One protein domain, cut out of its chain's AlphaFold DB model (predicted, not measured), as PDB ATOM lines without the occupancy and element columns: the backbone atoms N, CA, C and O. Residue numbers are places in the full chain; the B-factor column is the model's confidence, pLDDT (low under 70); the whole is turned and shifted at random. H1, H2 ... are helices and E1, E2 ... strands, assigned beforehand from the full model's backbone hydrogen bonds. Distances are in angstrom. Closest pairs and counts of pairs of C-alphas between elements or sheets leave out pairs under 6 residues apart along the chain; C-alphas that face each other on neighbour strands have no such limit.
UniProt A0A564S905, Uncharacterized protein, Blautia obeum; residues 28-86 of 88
ATOM      1  N   PRO A  28     365.902 279.723 263.290       90.31
ATOM      2  CA  PRO A  28     366.819 278.932 262.468       90.31
ATOM      3  C   PRO A  28     366.198 278.443 261.154       90.31
ATOM      4  O   PRO A  28     366.888 278.363 260.142       90.31
ATOM      5  N   ALA A  29     364.902 278.116 261.141       88.44
ATOM      6  CA  ALA A  29     364.223 277.699 259.918       88.44
ATOM      7  C   ALA A  29     364.046 278.870 258.940       88.44
ATOM      8  O   ALA A  29     364.210 278.686 257.737       88.44
ATOM      9  N   ALA A  30     363.769 280.074 259.449       87.75
ATOM     10  CA  ALA A  30     363.686 281.274 258.625       87.75
ATOM     11  C   ALA A  30     365.037 281.614 257.973       87.75
ATOM     12  O   ALA A  30     365.078 281.896 256.780       87.75
ATOM     13  N   ILE A  31     366.138 281.513 258.725       88.62
ATOM     14  CA  ILE A  31     367.495 281.744 258.205       88.62
ATOM     15  C   ILE A  31     367.817 280.759 257.076       88.62
ATOM     16  O   ILE A  31     368.184 281.185 255.987       88.62
ATOM     17  N   ARG A  32     367.569 279.460 257.284       90.19
ATOM     18  CA  ARG A  32     367.793 278.425 256.260       90.19
ATOM     19  C   ARG A  32     366.993 278.639 254.977       90.19
ATOM     20  O   ARG A  32     367.415 278.203 253.913       90.19
ATOM     21  N   GLU A  33     365.813 279.251 255.063       89.12
ATOM     22  CA  GLU A  33     365.040 279.614 253.872       89.12
ATOM     23  C   GLU A  33     365.612 280.842 253.159       89.12
ATOM     24  O   GLU A  33     365.613 280.876 251.928       89.12
ATOM     25  N   LEU A  34     366.102 281.839 253.898       87.38
ATOM     26  CA  LEU A  34     366.735 283.023 253.314       87.38
ATOM     27  C   LEU A  34     368.095 282.705 252.674       87.38
ATOM     28  O   LEU A  34     368.404 283.278 251.638       87.38
ATOM     29  N   GLU A  35     368.860 281.757 253.221       88.38
ATOM     30  CA  GLU A  35     370.142 281.292 252.657       88.38
ATOM     31  C   GLU A  35     370.014 280.721 251.236       88.38
ATOM     32  O   GLU A  35     370.981 280.719 250.487       88.38
ATOM     33  N   LYS A  36     368.817 280.271 250.836       87.38
ATOM     34  CA  LYS A  36     368.544 279.779 249.472       87.38
ATOM     35  C   LYS A  36     368.385 280.898 248.439       87.38
ATOM     36  O   LYS A  36     368.182 280.612 247.261       87.38
ATOM     37  N   ILE A  37     368.332 282.158 248.873       84.31
ATOM     38  CA  ILE A  37     368.221 283.301 247.970       84.31
ATOM     39  C   ILE A  37     369.617 283.581 247.412       84.31
ATOM     40  O   ILE A  37     370.453 284.177 248.084       84.31
ATOM     41  N   GLU A  38     369.852 283.155 246.175       80.69
ATOM     42  CA  GLU A  38     371.112 283.377 245.467       80.69
ATOM     43  C   GLU A  38     371.000 284.511 244.443       80.69
ATOM     44  O   GLU A  38     369.954 284.738 243.825       80.69
ATOM     45  N   MET A  39     372.105 285.233 244.262       75.50
ATOM     46  CA  MET A  39     372.243 286.299 243.273       75.50
ATOM     47  C   MET A  39     373.178 285.838 242.167       75.50
ATOM     48  O   MET A  39     374.305 285.430 242.443       75.50
ATOM     49  N   THR A  40     372.749 285.975 240.917       75.69
ATOM     50  CA  THR A  40     373.590 285.705 239.754       75.69
ATOM     51  C   THR A  40     373.789 286.950 238.912       75.69
ATOM     52  O   THR A  40     372.918 287.808 238.751       75.69
ATOM     53  N   ARG A  41     375.005 287.061 238.378       77.25
ATOM     54  CA  ARG A  41     375.373 288.126 237.454       77.25
ATOM     55  C   ARG A  41     375.052 287.683 236.037       77.25
ATOM     56  O   ARG A  41     375.616 286.705 235.548       77.25
ATOM     57  N   GLN A  42     374.179 288.430 235.373       74.06
ATOM     58  CA  GLN A  42     373.831 288.182 233.977       74.06
ATOM     59  C   GLN A  42     374.824 288.854 233.009       74.06
ATOM     60  O   GLN A  42     375.725 289.595 233.413       74.06
ATOM     61  N   LEU A  43     374.701 288.558 231.709       77.50
ATOM     62  CA  LEU A  43     375.613 289.034 230.652       77.50
ATOM     63  C   LEU A  43     375.574 290.556 230.447       77.50
ATOM     64  O   LEU A  43     376.574 291.160 230.062       77.50
ATOM     65  N   ASP A  44     374.442 291.182 230.758       78.12
ATOM     66  CA  ASP A  44     374.270 292.638 230.843       78.12
ATOM     67  C   ASP A  44     374.986 293.254 232.059       78.12
ATOM     68  O   ASP A  44     374.958 294.468 232.260       78.12
ATOM     69  N   LYS A  45     375.677 292.410 232.837       69.25
ATOM     70  CA  LYS A  45     376.392 292.711 234.072       69.25
ATOM     71  C   LYS A  45     375.475 293.157 235.211       69.25
ATOM     72  O   LYS A  45     375.982 293.636 236.216       69.25
ATOM     73  N   VAL A  46     374.166 292.955 235.099       72.25
ATOM     74  CA  VAL A  46     373.208 293.254 236.162       72.25
ATOM     75  C   VAL A  46     373.126 292.066 237.121       72.25
ATOM     76  O   VAL A  46     373.068 290.909 236.692       72.25
ATOM     77  N   TYR A  47     373.145 292.345 238.424       71.19
ATOM     78  CA  TYR A  47     372.880 291.337 239.448       71.19
ATOM     79  C   TYR A  47     371.377 291.142 239.568       71.19
ATOM     80  O   TYR A  47     370.647 292.086 239.857       71.19
ATOM     81  N   ARG A  48     370.922 289.915 239.337       74.69
ATOM     82  CA  ARG A  48     369.525 289.520 239.495       74.69
ATOM     83  C   ARG A  48     369.456 288.339 240.448       74.69
ATOM     84  O   ARG A  48     370.439 287.630 240.653       74.69
ATOM     85  N   LEU A  49     368.293 288.121 241.039       77.69
ATOM     86  CA  LEU A  49     368.057 286.912 241.819       77.69
ATOM     87  C   LEU A  49     367.973 285.712 240.875       77.69
ATOM     88  O   LEU A  49     367.209 285.741 239.909       77.69
ATOM     89  N   ASP A  50     368.765 284.679 241.155       64.88
ATOM     90  CA  ASP A  50     368.890 283.503 240.285       64.88
ATOM     91  C   ASP A  50     367.595 282.685 240.236       64.88
ATOM     92  O   ASP A  50     367.237 282.066 239.231       64.88
ATOM     93  N   HIS A  51     366.839 282.732 241.334       74.88
ATOM     94  CA  HIS A  51     365.567 282.049 241.489       74.88
ATOM     95  C   HIS A  51     364.468 282.991 241.980       74.88
ATOM     96  O   HIS A  51     364.694 283.942 242.733       74.88
ATOM     97  N   ALA A  52     363.233 282.695 241.567       77.31
ATOM     98  CA  ALA A  52     362.061 283.409 242.048       77.31
ATOM     99  C   ALA A  52     361.895 283.193 243.557       77.31
ATOM    100  O   ALA A  52     361.799 282.061 244.033       77.31
ATOM    101  N   VAL A  53     361.799 284.289 244.310       81.56
ATOM    102  CA  VAL A  53     361.630 284.218 245.763       81.56
ATOM    103  C   VAL A  53     360.269 283.617 246.104       81.56
ATOM    104  O   VAL A  53     359.211 284.073 245.653       81.56
ATOM    105  N   THR A  54     360.305 282.560 246.908       87.00
ATOM    106  CA  THR A  54     359.138 281.775 247.306       87.00
ATOM    107  C   THR A  54     358.207 282.577 248.214       87.00
ATOM    108  O   THR A  54     358.601 283.541 248.870       87.00
ATOM    109  N   LYS A  55     356.940 282.153 248.309       86.12
ATOM    110  CA  LYS A  55     355.956 282.797 249.197       86.12
ATOM    111  C   LYS A  55     356.431 282.826 250.656       86.12
ATOM    112  O   LYS A  55     356.241 283.833 251.324       86.12
ATOM    113  N   THR A  56     357.078 281.756 251.121       87.56
ATOM    114  CA  THR A  56     357.624 281.662 252.482       87.56
ATOM    115  C   THR A  56     358.731 282.685 252.711       87.56
ATOM    116  O   THR A  56     358.688 283.412 253.697       87.56
ATOM    117  N   GLN A  57     359.675 282.809 251.775       86.81
ATOM    118  CA  GLN A  57     360.743 283.806 251.861       86.81
ATOM    119  C   GLN A  57     360.187 285.237 251.845       86.81
ATOM    120  O   GLN A  57     360.624 286.059 252.640       86.81
ATOM    121  N   LYS A  58     359.166 285.530 251.022       86.25
ATOM    122  CA  LYS A  58     358.494 286.844 251.026       86.25
ATOM    123  C   LYS A  58     357.836 287.163 252.371       86.25
ATOM    124  O   LYS A  58     357.920 288.295 252.827       86.25
ATOM    125  N   VAL A  59     357.212 286.172 253.012       87.25
ATOM    126  CA  VAL A  59     356.620 286.322 254.355       87.25
ATOM    127  C   VAL A  59     357.694 286.536 255.427       87.25
ATOM    128  O   VAL A  59     357.490 287.311 256.354       87.25
ATOM    129  N   ILE A  60     358.844 285.871 255.307       86.81
ATOM    130  CA  ILE A  60     359.974 286.085 256.218       86.81
ATOM    131  C   ILE A  60     360.533 287.505 256.042       86.81
ATOM    132  O   ILE A  60     360.713 288.207 257.029       86.81
ATOM    133  N   LEU A  61     360.759 287.955 254.804       85.81
ATOM    134  CA  LEU A  61     361.249 289.308 254.512       85.81
ATOM    135  C   LEU A  61     360.289 290.387 255.028       85.81
ATOM    136  O   LEU A  61     360.730 291.339 255.673       85.81
ATOM    137  N   SER A  62     358.978 290.205 254.830       85.00
ATOM    138  CA  SER A  62     357.981 291.163 255.314       85.00
ATOM    139  C   SER A  62     357.922 291.235 256.840       85.00
ATOM    140  O   SER A  62     357.680 292.311 257.384       85.00
ATOM    141  N   ALA A  63     358.214 290.136 257.544       84.81
ATOM    142  CA  ALA A  63     358.346 290.140 259.001       84.81
ATOM    143  C   ALA A  63     359.521 291.008 259.494       84.81
ATOM    144  O   ALA A  63     359.475 291.508 260.616       84.81
ATOM    145  N   PHE A  64     360.536 291.234 258.652       83.06
ATOM    146  CA  PHE A  64     361.644 292.157 258.914       83.06
ATOM    147  C   PHE A  64     361.410 293.570 258.352       83.06
ATOM    148  O   PHE A  64     362.314 294.401 258.401       83.06
ATOM    149  N   GLY A  65     360.223 293.861 257.806       82.19
ATOM    150  CA  GLY A  65     359.928 295.149 257.175       82.19
ATOM    151  C   GLY A  65     360.620 295.354 255.823       82.19
ATOM    152  O   GLY A  65     360.709 296.486 255.355       82.19
ATOM    153  N   MET A  66     361.107 294.281 255.192       81.62
ATOM    154  CA  MET A  66     361.736 294.321 253.872       81.62
ATOM    155  C   MET A  66     360.772 293.823 252.796       81.62
ATOM    156  O   MET A  66     360.094 292.809 252.968       81.62
ATOM    157  N   ASP A  67     360.748 294.511 251.656       79.75
ATOM    158  CA  ASP A  67     360.063 294.034 250.456       79.75
ATOM    159  C   ASP A  67     361.064 293.412 249.479       79.75
ATOM    160  O   ASP A  67     362.220 293.821 249.377       79.75
ATOM    161  N   TRP A  68     360.602 292.437 248.707       70.12
ATOM    162  CA  TRP A  68     361.391 291.796 247.666       70.12
ATOM    163  C   TRP A  68     361.869 292.792 246.598       70.12
ATOM    164  O   TRP A  68     363.002 292.703 246.132       70.12
ATOM    165  N   ASN A  69     361.046 293.795 246.276       70.12
ATOM    166  CA  ASN A  69     361.422 294.862 245.344       70.12
ATOM    167  C   ASN A  69     362.548 295.750 245.898       70.12
ATOM    168  O   ASN A  69     363.320 296.328 245.137       70.12
ATOM    169  N   HIS A  70     362.650 295.873 247.225       65.62
ATOM    170  CA  HIS A  70     363.740 296.610 247.859       65.62
ATOM    171  C   HIS A  70     365.077 295.887 247.656       65.62
ATOM    172  O   HIS A  70     366.082 296.538 247.382       65.62
ATOM    173  N   LEU A  71     365.069 294.549 247.711       64.06
ATOM    174  CA  LEU A  71     366.254 293.732 247.460       64.06
ATOM    175  C   LEU A  71     366.757 293.929 246.025       64.06
ATOM    176  O   LEU A  71     367.920 294.266 245.847       64.06
ATOM    177  N   ASP A  72     365.876 293.826 245.024       66.31
ATOM    178  CA  ASP A  72     366.225 293.989 243.601       66.31
ATOM    179  C   ASP A  72     366.795 295.388 243.284       66.31
ATOM    180  O   ASP A  72     367.815 295.537 242.605       66.31
ATOM    181  N   ASN A  73     366.207 296.435 243.871       62.59
ATOM    182  CA  ASN A  73     366.706 297.806 243.732       62.59
ATOM    183  C   ASN A  73     368.084 298.011 244.385       62.59
ATOM    184  O   ASN A  73     368.917 298.751 243.850       62.59
ATOM    185  N   MET A  74     368.350 297.339 245.510       62.72
ATOM    186  CA  MET A  74     369.656 297.382 246.163       62.72
ATOM    187  C   MET A  74     370.732 296.687 245.312       62.72
ATOM    188  O   MET A  74     371.858 297.181 245.253       62.72
ATOM    189  N   LEU A  75     370.400 295.620 244.572       60.38
ATOM    190  CA  LEU A  75     371.346 294.934 243.671       60.38
ATOM    191  C   LEU A  75     371.815 295.829 242.527       60.38
ATOM    192  O   LEU A  75     373.011 295.903 242.235       60.38
ATOM    193  N   ASN A  76     370.883 296.568 241.930       59.56
ATOM    194  CA  ASN A  76     371.189 297.506 240.857       59.56
ATOM    195  C   ASN A  76     372.022 298.690 241.366       59.56
ATOM    196  O   ASN A  76     373.014 299.052 240.741       59.56
ATOM    197  N   THR A  77     371.679 299.251 242.531       54.91
ATOM    198  CA  THR A  77     372.441 300.346 243.163       54.91
ATOM    199  C   THR A  77     373.865 299.930 243.526       54.91
ATOM    200  O   THR A  77     374.815 300.647 243.221       54.91
ATOM    201  N   THR A  78     374.040 298.751 244.128       54.97
ATOM    202  CA  THR A  78     375.373 298.291 244.539       54.97
ATOM    203  C   THR A  78     376.264 298.014 243.320       54.97
ATOM    204  O   THR A  78     377.456 298.309 243.352       54.97
ATOM    205  N   TYR A  79     375.692 297.557 242.197       52.28
ATOM    206  CA  TYR A  79     376.422 297.415 240.932       52.28
ATOM    207  C   TYR A  79     376.969 298.751 240.394       52.28
ATOM    208  O   TYR A  79     378.115 298.797 239.944       52.28
ATOM    209  N   TYR A  80     376.194 299.839 240.458       49.84
ATOM    210  CA  TYR A  80     376.690 301.164 240.062       49.84
ATOM    211  C   TYR A  80     377.760 301.682 241.031       49.84
ATOM    212  O   TYR A  80     378.770 302.209 240.576       49.84
ATOM    213  N   ASN A  81     377.611 301.436 242.335       49.44
ATOM    214  CA  ASN A  81     378.588 301.874 243.337       49.44
ATOM    215  C   ASN A  81     379.947 301.157 243.209       49.44
ATOM    216  O   ASN A  81     380.977 301.824 243.208       49.44
ATOM    217  N   TYR A  82     379.986 299.834 242.988       49.56
ATOM    218  CA  TYR A  82     381.262 299.125 242.763       49.56
ATOM    219  C   TYR A  82     381.949 299.507 241.445       49.56
ATOM    220  O   TYR A  82     383.166 299.385 241.319       49.56
ATOM    221  N   LYS A  83     381.183 299.960 240.444       50.03
ATOM    222  CA  LYS A  83     381.739 300.408 239.163       50.03
ATOM    223  C   LYS A  83     382.335 301.818 239.250       50.03
ATOM    224  O   LYS A  83     383.294 302.101 238.537       50.03
ATOM    225  N   GLU A  84     381.777 302.673 240.107       49.22
ATOM    226  CA  GLU A  84     382.270 304.030 240.380       49.22
ATOM    227  C   GLU A  84     383.470 304.017 241.348       49.22
ATOM    228  O   GLU A  84     384.399 304.801 241.171       49.22
ATOM    229  N   GLU A  85     383.523 303.089 242.315       50.78
ATOM    230  CA  GLU A  85     384.631 303.000 243.286       50.78
ATOM    231  C   GLU A  85     385.923 302.363 242.744       50.78
ATOM    232  O   GLU A  85     386.934 302.340 243.445       50.78
ATOM    233  N   GLY A  86     385.954 301.888 241.493       46.59
ATOM    234  CA  GLY A  86     387.207 301.493 240.833       46.59
ATOM    235  C   GLY A  86     388.008 300.397 241.555       46.59
ATOM    236  O   GLY A  86     389.224 300.315 241.380       46.59
TER     237      GLY A  86
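This is residues 28 to 86 of the 88 residues of an uncharacterized protein of Blautia obeum (UniProt A0A564S905). A long helix, H3, runs past a small two-stranded hairpin, E1 and E2, with the E2 side of the hairpin next to it, while two short helices, H1 and H2, meet crosswise at the other end of the domain. The last residues, 81 to 86, of which 81 to 84 belong to H3, stick out beyond the rest. The printed part has 59 residues, with three named helices and two named strands in the order H1, E1, E2, H2, H3; the sheet E1 - E2 is antiparallel and the class is mostly helix. The whole is only just loose, close to compact, with a radius of gyration of the C-alphas of 12.9 A, and it is elongated, spanning 38 by 22 by 18 A.

H1 is residues 28 to 34, 10.0 A from first to last C-alpha, and begins with C-alpha 28 at (366.819, 278.932, 262.468). E1 is residues 39 to 41 and E2 is residues 47 to 49. H2 is residues 55 to 63, 12.5 A long, with C-alpha 55 at (355.956, 282.797, 249.197). H3 is residues 68 to 84, 25.3 A long, and ends with C-alpha 84 at (382.270, 304.030, 240.380).

H1 touches H2, and the closest C-alphas, those of Leu 34 and Gln 57, are 6.2 A apart. Their lines are only just about perpendicular, at 71 degrees. H1 is apart from E2 and from H3. E1 and E2 form a hairpin of antiparallel neighbours, with 141 degrees between their directions. Across it N 40 and O 48 are within hydrogen-bond range at 2.9 A, and N 48 and O 40 at 3.0 A. The closest C-alphas of E2 and H3, those of Tyr 47 and Leu 75, are 5.8 A apart, whereas E1 and H3 are apart. H2 and H3 are close but not clearly touching, about perpendicular at 77 degrees; their closest C-alphas, those of Lys 58 and Trp 68, are 6.6 A apart. In H1, H2 and H3 every O i to N i+4 pair is within hydrogen-bond range.

The two C-alphas farthest apart are those of Ala 29 and Gly 86, at 38.2 A. The printed part has no cut, and the four links between its elements are tight. Residues 81 to 86 stand free. The mean pLDDT of the printed part is 74.0, and 19 residues are under 70, namely residue 45, residue 50 and residues 70 to 86; the mean over H3 is 58.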